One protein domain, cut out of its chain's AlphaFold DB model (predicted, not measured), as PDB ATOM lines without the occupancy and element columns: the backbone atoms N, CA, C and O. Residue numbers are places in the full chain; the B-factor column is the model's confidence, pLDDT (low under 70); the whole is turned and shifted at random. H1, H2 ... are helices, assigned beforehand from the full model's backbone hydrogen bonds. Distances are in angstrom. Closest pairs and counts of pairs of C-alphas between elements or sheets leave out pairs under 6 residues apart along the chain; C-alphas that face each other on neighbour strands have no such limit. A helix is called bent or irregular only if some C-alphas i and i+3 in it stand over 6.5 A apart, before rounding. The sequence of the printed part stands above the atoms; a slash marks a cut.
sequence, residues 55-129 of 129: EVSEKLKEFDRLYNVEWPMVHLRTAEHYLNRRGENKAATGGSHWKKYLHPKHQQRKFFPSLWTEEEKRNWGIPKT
ATOM      1  N   GLU A  55     -43.353  18.371 -22.241       96.69
ATOM      2  CA  GLU A  55     -43.995  17.720 -23.394       96.69
ATOM      3  C   GLU A  55     -43.034  16.788 -24.149       96.69
ATOM      4  O   GLU A  55     -43.399  15.679 -24.543       96.69
ATOM      5  N   VAL A  56     -41.773  17.204 -24.306       96.62
ATOM      6  CA  VAL A  56     -40.734  16.388 -24.951       96.62
ATOM      7  C   VAL A  56     -40.395  15.185 -24.074       96.62
ATOM      8  O   VAL A  56     -40.352  14.062 -24.572       96.62
ATOM      9  N   SER A  57     -40.203  15.394 -22.768       96.25
ATOM     10  CA  SER A  57     -39.964  14.312 -21.805       96.25
ATOM     11  C   SER A  57     -41.084  13.267 -21.836       96.25
ATOM     12  O   SER A  57     -40.820  12.068 -21.938       96.25
ATOM     13  N   GLU A  58     -42.340  13.713 -21.840       97.31
ATOM     14  CA  GLU A  58     -43.516  12.844 -21.907       97.31
ATOM     15  C   GLU A  58     -43.559  12.037 -23.208       97.31
ATOM     16  O   GLU A  58     -43.772  10.824 -23.162       97.31
ATOM     17  N   LYS A  59     -43.268  12.659 -24.357       98.06
ATOM     18  CA  LYS A  59     -43.213  11.958 -25.651       98.06
ATOM     19  C   LYS A  59     -42.074  10.945 -25.731       98.06
ATOM     20  O   LYS A  59     -42.253   9.863 -26.287       98.06
ATOM     21  N   LEU A  60     -40.919  11.251 -25.143       97.75
ATOM     22  CA  LEU A  60     -39.797  10.314 -25.064       97.75
ATOM     23  C   LEU A  60     -40.116   9.124 -24.150       97.75
ATOM     24  O   LEU A  60     -39.831   7.984 -24.520       97.75
ATOM     25  N   LYS A  61     -40.758   9.363 -22.997       96.81
ATOM     26  CA  LYS A  61     -41.253   8.298 -22.105       96.81
ATOM     27  C   LYS A  61     -42.312   7.436 -22.794       96.81
ATOM     28  O   LYS A  61     -42.269   6.211 -22.697       96.81
ATOM     29  N   GLU A  62     -43.241   8.055 -23.518       97.19
ATOM     30  CA  GLU A  62     -44.256   7.354 -24.305       97.19
ATOM     31  C   GLU A  62     -43.608   6.450 -25.360       97.19
ATOM     32  O   GLU A  62     -43.909   5.256 -25.410       97.19
ATOM     33  N   PHE A  63     -42.666   6.983 -26.142       97.94
ATOM     34  CA  PHE A  63     -41.929   6.216 -27.146       97.94
ATOM     35  C   PHE A  63     -41.159   5.038 -26.533       97.94
ATOM     36  O   PHE A  63     -41.251   3.913 -27.027       97.94
ATOM     37  N   ASP A  64     -40.439   5.271 -25.434       96.81
ATOM     38  CA  ASP A  64     -39.666   4.240 -24.740       96.81
ATOM     39  C   ASP A  64     -40.584   3.120 -24.220       96.81
ATOM     40  O   ASP A  64     -40.295   1.942 -24.425       96.81
ATOM     41  N   ARG A  65     -41.761   3.455 -23.668       95.50
ATOM     42  CA  ARG A  65     -42.760   2.453 -23.256       95.50
ATOM     43  C   ARG A  65     -43.347   1.694 -24.445       95.50
ATOM     44  O   ARG A  65     -43.421   0.466 -24.407       95.50
ATOM     45  N   LEU A  66     -43.767   2.390 -25.501       96.25
ATOM     46  CA  LEU A  66     -44.360   1.753 -26.681       96.25
ATOM     47  C   LEU A  66     -43.387   0.751 -27.311       96.25
ATOM     48  O   LEU A  66     -43.766  -0.380 -27.614       96.25
ATOM     49  N   TYR A  67     -42.120   1.141 -27.451       95.88
ATOM     50  CA  TYR A  67     -41.108   0.306 -28.084       95.88
ATOM     51  C   TYR A  67     -40.593  -0.808 -27.170       95.88
ATOM     52  O   TYR A  67     -40.426  -1.942 -27.616       95.88
ATOM     53  N   ASN A  68     -40.300  -0.509 -25.902       95.00
ATOM     54  CA  ASN A  68     -39.622  -1.450 -25.007       95.00
ATOM     55  C   ASN A  68     -40.565  -2.222 -24.074       95.00
ATOM     56  O   ASN A  68     -40.094  -3.120 -23.374       95.00
ATOM     57  N   VAL A  69     -41.869  -1.926 -24.071       93.75
ATOM     58  CA  VAL A  69     -42.885  -2.659 -23.295       93.75
ATOM     59  C   VAL A  69     -44.037  -3.126 -24.178       93.75
ATOM     60  O   VAL A  69     -44.218  -4.333 -24.333       93.75
ATOM     61  N   GLU A  70     -44.788  -2.210 -24.791       94.88
ATOM     62  CA  GLU A  70     -46.035  -2.568 -25.486       94.88
ATOM     63  C   GLU A  70     -45.783  -3.465 -26.698       94.88
ATOM     64  O   GLU A  70     -46.414  -4.514 -26.847       94.88
ATOM     65  N   TRP A  71     -44.807  -3.104 -27.533       94.50
ATOM     66  CA  TRP A  71     -44.450  -3.898 -28.703       94.50
ATOM     67  C   TRP A  71     -43.930  -5.303 -28.329       94.50
ATOM     68  O   TRP A  71     -44.451  -6.282 -28.871       94.50
ATOM     69  N   PRO A  72     -43.003  -5.474 -27.360       92.75
ATOM     70  CA  PRO A  72     -42.616  -6.792 -26.859       92.75
ATOM     71  C   PRO A  72     -43.777  -7.616 -26.297       92.75
ATOM     72  O   PRO A  72     -43.804  -8.826 -26.511       92.75
ATOM     73  N   MET A  73     -44.745  -6.992 -25.618       92.81
ATOM     74  CA  MET A  73     -45.923  -7.697 -25.097       92.81
ATOM     75  C   MET A  73     -46.855  -8.174 -26.211       92.81
ATOM     76  O   MET A  73     -47.351  -9.299 -26.161       92.81
ATOM     77  N   VAL A  74     -47.090  -7.352 -27.239       93.75
ATOM     78  CA  VAL A  74     -47.819  -7.784 -28.442       93.75
ATOM     79  C   VAL A  74     -47.076  -8.939 -29.110       93.75
ATOM     80  O   VAL A  74     -47.671  -9.989 -29.330       93.75
ATOM     81  N   HIS A  75     -45.771  -8.794 -29.334       91.12
ATOM     82  CA  HIS A  75     -44.948  -9.826 -29.957       91.12
ATOM     83  C   HIS A  75     -44.967 -11.147 -29.170       91.12
ATOM     84  O   HIS A  75     -45.130 -12.209 -29.768       91.12
ATOM     85  N   LEU A  76     -44.868 -11.095 -27.837       89.56
ATOM     86  CA  LEU A  76     -44.961 -12.271 -26.972       89.56
ATOM     87  C   LEU A  76     -46.319 -12.972 -27.116       89.56
ATOM     88  O   LEU A  76     -46.342 -14.175 -27.365       89.56
ATOM     89  N   ARG A  77     -47.434 -12.232 -27.029       90.06
ATOM     90  CA  ARG A  77     -48.790 -12.793 -27.184       90.06
ATOM     91  C   ARG A  77     -48.998 -13.412 -28.564       90.06
ATOM     92  O   ARG A  77     -49.577 -14.490 -28.682       90.06
ATOM     93  N   THR A  78     -48.495 -12.763 -29.613       90.44
ATOM     94  CA  THR A  78     -48.534 -13.300 -30.977       90.44
ATOM     95  C   THR A  78     -47.723 -14.593 -31.082       90.44
ATOM     96  O   THR A  78     -48.214 -15.581 -31.627       90.44
ATOM     97  N   ALA A  79     -46.512 -14.629 -30.520       86.62
ATOM     98  CA  ALA A  79     -45.694 -15.838 -30.488       86.62
ATOM     99  C   ALA A  79     -46.390 -16.975 -29.721       86.62
ATOM    100  O   ALA A  79     -46.413 -18.103 -30.202       86.62
ATOM    101  N   GLU A  80     -47.025 -16.685 -28.583       85.94
ATOM    102  CA  GLU A  80     -47.825 -17.657 -27.828       85.94
ATOM    103  C   GLU A  80     -48.990 -18.213 -28.641       85.94
ATOM    104  O   GLU A  80     -49.153 -19.434 -28.693       85.94
ATOM    105  N   HIS A  81     -49.747 -17.352 -29.325       86.12
ATOM    106  CA  HIS A  81     -50.869 -17.774 -30.163       86.12
ATOM    107  C   HIS A  81     -50.439 -18.786 -31.236       86.12
ATOM    108  O   HIS A  81     -51.088 -19.815 -31.417       86.12
ATOM    109  N   TYR A  82     -49.332 -18.525 -31.938       84.06
ATOM    110  CA  TYR A  82     -48.893 -19.386 -33.040       84.06
ATOM    111  C   TYR A  82     -48.078 -20.606 -32.596       84.06
ATOM    112  O   TYR A  82     -48.192 -21.668 -33.214       84.06
ATOM    113  N   LEU A  83     -47.254 -20.479 -31.552       76.31
ATOM    114  CA  LEU A  83     -46.365 -21.557 -31.112       76.31
ATOM    115  C   LEU A  83     -47.068 -22.562 -30.197       76.31
ATOM    116  O   LEU A  83     -46.812 -23.753 -30.337       76.31
ATOM    117  N   ASN A  84     -47.990 -22.128 -29.326       72.62
ATOM    118  CA  ASN A  84     -48.708 -23.052 -28.437       72.62
ATOM    119  C   ASN A  84     -49.817 -23.823 -29.178       72.62
ATOM    120  O   ASN A  84     -50.108 -24.966 -28.840       72.62
ATOM    121  N   ARG A  85     -50.396 -23.252 -30.247       63.59
ATOM    122  CA  ARG A  85     -51.430 -23.913 -31.073       63.59
ATOM    123  C   ARG A  85     -50.915 -25.143 -31.840       63.59
ATOM    124  O   ARG A  85     -51.709 -25.910 -32.371       63.59
ATOM    125  N   ARG A  86     -49.594 -25.348 -31.909       57.97
ATOM    126  CA  ARG A  86     -48.936 -26.466 -32.615       57.97
ATOM    127  C   ARG A  86     -48.362 -27.541 -31.672       57.97
ATOM    128  O   ARG A  86     -47.472 -28.283 -32.090       57.97
ATOM    129  N   GLY A  87     -48.870 -27.623 -30.440       54.28
ATOM    130  CA  GLY A  87     -48.384 -28.513 -29.381       54.28
ATOM    131  C   GLY A  87     -47.467 -27.772 -28.404       54.28
ATOM    132  O   GLY A  87     -46.645 -26.948 -28.812       54.28
ATOM    133  N   GLU A  88     -47.643 -28.030 -27.109       54.28
ATOM    134  CA  GLU A  88     -46.937 -27.319 -26.041       54.28
ATOM    135  C   GLU A  88     -45.408 -27.473 -26.159       54.28
ATOM    136  O   GLU A  88     -44.884 -28.556 -26.408       54.28
ATOM    137  N   ASN A  89     -44.681 -26.369 -25.947       55.69
ATOM    138  CA  ASN A  89     -43.221 -26.322 -25.776       55.69
ATOM    139  C   ASN A  89     -42.327 -26.628 -26.997       55.69
ATOM    140  O   ASN A  89     -41.227 -27.162 -26.835       55.69
ATOM    141  N   LYS A  90     -42.686 -26.196 -28.216       58.12
ATOM    142  CA  LYS A  90     -41.678 -26.145 -29.295       58.12
ATOM    143  C   LYS A  90     -40.562 -25.138 -28.981       58.12
ATOM    144  O   LYS A  90     -40.812 -23.974 -28.654       58.12
ATOM    145  N   ALA A  91     -39.319 -25.604 -29.108       63.03
ATOM    146  CA  ALA A  91     -38.125 -24.771 -29.028       63.03
ATOM    147  C   ALA A  91     -38.161 -23.666 -30.100       63.03
ATOM    148  O   ALA A  91     -38.638 -23.884 -31.216       63.03
ATOM    149  N   ALA A  92     -37.655 -22.474 -29.770       66.88
ATOM    150  CA  ALA A  92     -37.531 -21.399 -30.753       66.88
ATOM    151  C   ALA A  92     -36.524 -21.791 -31.843       66.88
ATOM    152  O   ALA A  92     -35.523 -22.443 -31.548       66.88
ATOM    153  N   THR A  93     -36.714 -21.303 -33.069       65.94
ATOM    154  CA  THR A  93     -35.761 -21.514 -34.177       65.94
ATOM    155  C   THR A  93     -34.361 -20.966 -33.871       65.94
ATOM    156  O   THR A  93     -33.375 -21.476 -34.386       65.94
ATOM    157  N   GLY A  94     -34.265 -19.966 -32.988       61.75
ATOM    158  CA  GLY A  94     -33.005 -19.413 -32.482       61.75
ATOM    159  C   GLY A  94     -32.464 -20.068 -31.204       61.75
ATOM    160  O   GLY A  94     -31.539 -19.524 -30.613       61.75
ATOM    161  N   GLY A  95     -33.054 -21.169 -30.723       61.78
ATOM    162  CA  GLY A  95     -32.570 -21.919 -29.551       61.78
ATOM    163  C   GLY A  95     -32.839 -21.282 -28.177       61.78
ATOM    164  O   GLY A  95     -32.417 -21.823 -27.159       61.78
ATOM    165  N   SER A  96     -33.543 -20.149 -28.110       65.81
ATOM    166  CA  SER A  96     -33.819 -19.439 -26.850       65.81
ATOM    167  C   SER A  96     -35.063 -19.954 -26.110       65.81
ATOM    168  O   SER A  96     -36.052 -20.328 -26.748       65.81
ATOM    169  N   HIS A  97     -35.092 -19.797 -24.778       76.12
ATOM    170  CA  HIS A  97     -36.334 -19.758 -23.987       76.12
ATOM    171  C   HIS A  97     -37.134 -18.489 -24.328       76.12
ATOM    172  O   HIS A  97     -37.109 -17.494 -23.599       76.12
ATOM    173  N   TRP A  98     -37.808 -18.512 -25.478       77.19
ATOM    174  CA  TRP A  98     -38.363 -17.331 -26.140       77.19
ATOM    175  C   TRP A  98     -39.360 -16.552 -25.276       77.19
ATOM    176  O   TRP A  98     -39.332 -15.329 -25.318       77.19
ATOM    177  N   LYS A  99     -40.164 -17.212 -24.427       78.50
ATOM    178  CA  LYS A  99     -41.081 -16.528 -23.494       78.50
ATOM    179  C   LYS A  99     -40.327 -15.586 -22.553       78.50
ATOM    180  O   LYS A  99     -40.597 -14.389 -22.512       78.50
ATOM    181  N   LYS A 100     -39.307 -16.109 -21.863       81.25
ATOM    182  CA  LYS A 100     -38.433 -15.319 -20.982       81.25
ATOM    183  C   LYS A 100     -37.658 -14.260 -21.767       81.25
ATOM    184  O   LYS A 100     -37.484 -13.145 -21.295       81.25
ATOM    185  N   TYR A 101     -37.189 -14.616 -22.958       79.81
ATOM    186  CA  TYR A 101     -36.392 -13.733 -23.801       79.81
ATOM    187  C   TYR A 101     -37.188 -12.545 -24.354       79.81
ATOM    188  O   TYR A 101     -36.648 -11.444 -24.416       79.81
ATOM    189  N   LEU A 102     -38.446 -12.743 -24.756       85.00
ATOM    190  CA  LEU A 102     -39.299 -11.698 -25.326       85.00
ATOM    191  C   LEU A 102     -39.921 -10.796 -24.257       85.00
ATOM    192  O   LEU A 102     -40.159  -9.624 -24.533       85.00
ATOM    193  N   HIS A 103     -40.157 -11.306 -23.047       89.69
ATOM    194  CA  HIS A 103     -40.871 -10.550 -22.024       89.69
ATOM    195  C   HIS A 103     -40.074  -9.307 -21.553       89.69
ATOM    196  O   HIS A 103     -38.944  -9.440 -21.061       89.69
ATOM    197  N   PRO A 104     -40.654  -8.090 -21.606       89.94
ATOM    198  CA  PRO A 104     -39.945  -6.839 -21.309       89.94
ATOM    199  C   PRO A 104     -39.431  -6.747 -19.864       89.94
ATOM    200  O   PRO A 104     -38.330  -6.242 -19.643       89.94
ATOM    201  N   LYS A 105     -40.148  -7.340 -18.896       88.81
ATOM    202  CA  LYS A 105     -39.685  -7.541 -17.504       88.81
ATOM    203  C   LYS A 105     -38.271  -8.124 -17.394       88.81
ATOM    204  O   LYS A 105     -37.550  -7.778 -16.463       88.81
ATOM    205  N   HIS A 106     -37.864  -9.002 -18.310       86.50
ATOM    206  CA  HIS A 106     -36.527  -9.603 -18.292       86.50
ATOM    207  C   HIS A 106     -35.524  -8.841 -19.154       86.50
ATOM    208  O   HIS A 106     -34.340  -8.825 -18.836       86.50
ATOM    209  N   GLN A 107     -35.983  -8.206 -20.233       85.50
ATOM    210  CA  GLN A 107     -35.108  -7.439 -21.118       85.50
ATOM    211  C   GLN A 107     -34.647  -6.122 -20.490       85.50
ATOM    212  O   GLN A 107     -33.525  -5.696 -20.749       85.50
ATOM    213  N   GLN A 108     -35.519  -5.475 -19.707       89.25
ATOM    214  CA  GLN A 108     -35.237  -4.229 -18.986       89.25
ATOM    215  C   GLN A 108     -34.673  -3.095 -19.865       89.25
ATOM    216  O   GLN A 108     -34.003  -2.196 -19.354       89.25
ATOM    217  N   ARG A 109     -34.965  -3.107 -21.176       92.12
ATOM    218  CA  ARG A 109     -34.506  -2.091 -22.134       92.12
ATOM    219  C   ARG A 109     -35.192  -0.761 -21.864       92.12
ATOM    220  O   ARG A 109     -36.409  -0.730 -21.730       92.12
ATOM    221  N   LYS A 110     -34.393   0.299 -21.792       94.44
ATOM    222  CA  LYS A 110     -34.833   1.681 -21.590       94.44
ATOM    223  C   LYS A 110     -33.942   2.563 -22.444       94.44
ATOM    224  O   LYS A 110     -32.721   2.514 -22.285       94.44
ATOM    225  N   PHE A 111     -34.525   3.314 -23.366       95.62
ATOM    226  CA  PHE A 111     -33.774   4.256 -24.192       95.62
ATOM    227  C   PHE A 111     -33.411   5.521 -23.417       95.62
ATOM    228  O   PHE A 111     -32.327   6.061 -23.630       95.62
ATOM    229  N   PHE A 112     -34.263   5.946 -22.479       96.38
ATOM    230  CA  PHE A 112     -34.055   7.168 -21.699       96.38
ATOM    231  C   PHE A 112     -34.083   6.879 -20.192       96.38
ATOM    232  O   PHE A 112     -34.980   7.336 -19.486       96.38
ATOM    233  N   PRO A 113     -33.115   6.111 -19.652       94.31
ATOM    234  CA  PRO A 113     -33.144   5.663 -18.258       94.31
ATOM    235  C   PRO A 113     -33.166   6.804 -17.230       94.31
ATOM    236  O   PRO A 113     -33.628   6.586 -16.114       94.31
ATOM    237  N   SER A 114     -32.696   8.005 -17.579       93.62
ATOM    238  CA  SER A 114     -32.748   9.189 -16.712       93.62
ATOM    239  C   SER A 114     -34.150   9.793 -16.562       93.62
ATOM    240  O   SER A 114     -34.374  10.522 -15.605       93.62
ATOM    241  N   LEU A 115     -35.099   9.489 -17.460       95.19
ATOM    242  CA  LEU A 115     -36.474  10.020 -17.414       95.19
ATOM    243  C   LEU A 115     -37.436   9.176 -16.557       95.19
ATOM    244  O   LEU A 115     -38.604   9.534 -16.382       95.19
ATOM    245  N   TRP A 116     -36.964   8.038 -16.051       95.25
ATOM    246  CA  TRP A 116     -37.762   7.084 -15.285       95.25
ATOM    247  C   TRP A 116     -37.351   7.094 -13.817       95.25
ATOM    248  O   TRP A 116     -36.157   7.090 -13.503       95.25
ATOM    249  N   THR A 117     -38.327   7.038 -12.916       95.44
ATOM    250  CA  THR A 117     -38.062   6.857 -11.485       95.44
ATOM    251  C   THR A 117     -37.564   5.441 -11.203       95.44
ATOM    252  O   THR A 117     -37.780   4.509 -11.983       95.44
ATOM    253  N   GLU A 118     -36.915   5.236 -10.056       95.00
ATOM    254  CA  GLU A 118     -36.492   3.893  -9.642       95.00
ATOM    255  C   GLU A 118     -37.674   2.929  -9.479       95.00
ATOM    256  O   GLU A 118     -37.552   1.739  -9.763       95.00
ATOM    257  N   GLU A 119     -38.840   3.433  -9.079       93.94
ATOM    258  CA  GLU A 119     -40.064   2.640  -9.017       93.94
ATOM    259  C   GLU A 119     -40.550   2.218 -10.409       93.94
ATOM    260  O   GLU A 119     -40.797   1.033 -10.636       93.94
ATOM    261  N   GLU A 120     -40.608   3.149 -11.367       93.19
ATOM    262  CA  GLU A 120     -40.970   2.844 -12.758       93.19
ATOM    263  C   GLU A 120     -39.993   1.831 -13.378       93.19
ATOM    264  O   GLU A 120     -40.401   0.930 -14.114       93.19
ATOM    265  N   LYS A 121     -38.698   1.925 -13.044       92.94
ATOM    266  CA  LYS A 121     -37.680   0.963 -13.490       92.94
ATOM    267  C   LYS A 121     -37.880  -0.421 -12.875       92.94
ATOM    268  O   LYS A 121     -37.736  -1.409 -13.594       92.94
ATOM    269  N   ARG A 122     -38.208  -0.517 -11.581       91.62
ATOM    270  CA  ARG A 122     -38.500  -1.802 -10.915       91.62
ATOM    271  C   ARG A 122     -39.755  -2.461 -11.484       91.62
ATOM    272  O   ARG A 122     -39.762  -3.671 -11.696       91.62
ATOM    273  N   ASN A 123     -40.766  -1.658 -11.801       91.00
ATOM    274  CA  ASN A 123     -42.049  -2.119 -12.329       91.00
ATOM    275  C   ASN A 123     -42.079  -2.218 -13.868       91.00
ATOM    276  O   ASN A 123     -43.144  -2.298 -14.480       91.00
ATOM    277  N   TRP A 124     -40.913  -2.236 -14.521       92.06
ATOM    278  CA  TRP A 124     -40.818  -2.212 -15.979       92.06
ATOM    279  C   TRP A 124     -41.443  -3.445 -16.637       92.06
ATOM    280  O   TRP A 124     -41.044  -4.585 -16.381       92.06
ATOM    281  N   GLY A 125     -42.397  -3.215 -17.539       85.44
ATOM    282  CA  GLY A 125     -43.111  -4.288 -18.231       85.44
ATOM    283  C   GLY A 125     -44.064  -5.088 -17.341       85.44
ATOM    284  O   GLY A 125     -44.426  -6.203 -17.715       85.44
ATOM    285  N   ILE A 126     -44.437  -4.550 -16.177       83.44
ATOM    286  CA  ILE A 126     -45.538  -5.049 -15.349       83.44
ATOM    287  C   ILE A 126     -46.794  -4.239 -15.717       83.44
ATOM    288  O   ILE A 126     -46.709  -3.009 -15.772       83.44
ATOM    289  N   PRO A 127     -47.941  -4.882 -16.005       67.50
ATOM    290  CA  PRO A 127     -49.197  -4.169 -16.218       67.50
ATOM    291  C   PRO A 127     -49.521  -3.286 -15.011       67.50
ATOM    292  O   PRO A 127     -49.374  -3.730 -13.873       67.50
ATOM    293  N   LYS A 128     -49.973  -2.053 -15.251       58.44
ATOM    294  CA  LYS A 128     -50.608  -1.265 -14.191       58.44
ATOM    295  C   LYS A 128     -51.955  -1.931 -13.895       58.44
ATOM    296  O   LYS A 128     -52.791  -1.989 -14.793       58.44
ATOM    297  N   THR A 129     -52.085  -2.515 -12.707       42.22
ATOM    298  CA  THR A 129     -53.369  -2.950 -12.129       42.22
ATOM    299  C   THR A 129     -54.286  -1.766 -11.905       42.22
ATOM    300  O   THR A 129     -53.748  -0.704 -11.510       42.22
TER     301      THR A 129
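Overview. This is residues 55 to 129 of the 129 residues of the protein "Tryptophan 2,3-dioxygenase" of Pricia sp (UniProt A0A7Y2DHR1). One long helix, H1, runs nearly straight along the longest axis of the domain, with a bend partway, and the rest of the printed part folds back along one side of it as a thin second layer of loops and three short helices. A loop of residues 85 to 97 makes the turn at the far end of H1; after it H2 packs on the second arm of H1, H3 comes near the bend, and H4 lies farther along, in contact with no helix. The printed part has 75 residues with four named helices, in the order H1, H2, H3, H4, and no named strand, and its class is all helix. The whole is loose, with a radius of gyration of the C-alphas of 14.5 A, and elongated, spanning 46 by 26 by 18 A.

Arrangement. Start at Glu 55 and read H1, residues 55 to 84. By its hydrogen bonds it was assigned as one helix, but it is bent, for C-alphas 68 and 71 are 6.6 A apart. Its arms, H1a at residues 55 to 68 and H1b at residues 71 to 84, stand at a shallow tilt of 17 degrees. Go on past the long link of 13 residues to H2, residues 98 to 102, which touches H1b at residues 72 to 76 alone; their closest C-alphas, those of Leu 76 and Leu 102, are 5.9 A apart. A tight link of 1 residue leads to H3, residues 104 to 107. H3 is close to H1b but not clearly touching, with the closest C-alphas, those of Pro 72 and Pro 104, 6.2 A apart. It is also close to H1a but not clearly touching, with the closest C-alphas, those of Asn 68 and Pro 104, 6.5 A apart. H4, residues 118 to 122, is apart from H1a, H1b, H2 and H3. In H1a, H1b, H2 and H4 every O i to N i+4 pair is within hydrogen-bond range, while H3 is too short for such a pair.

Along the chain. Find C-alpha 55 at (-43.995, 17.720, -23.394); from there H1a runs 19.7 A to C-alpha 68. H1b starts at C-alpha 71, at (-44.450, -3.898, -28.703), and measures 19.6 A. H2 measures 5.8 A, H3 4.9 A and H4 6.2 A; look for the end of H4 at C-alpha 122, (-38.500, -1.802, -10.915).

Size, cuts and confidence. The two C-alphas farthest apart are those of Glu 55 and Gly 87, at 46.8 A. The printed part has no cut and ends at Thr 129, the chain's last residue. The link from H1 to H2 is long, and that from H3 to H4 is short, with 10 residues. The mean pLDDT of the printed part is 84.6; look for values under 70 at residues 85 to 96 and 127 to 129.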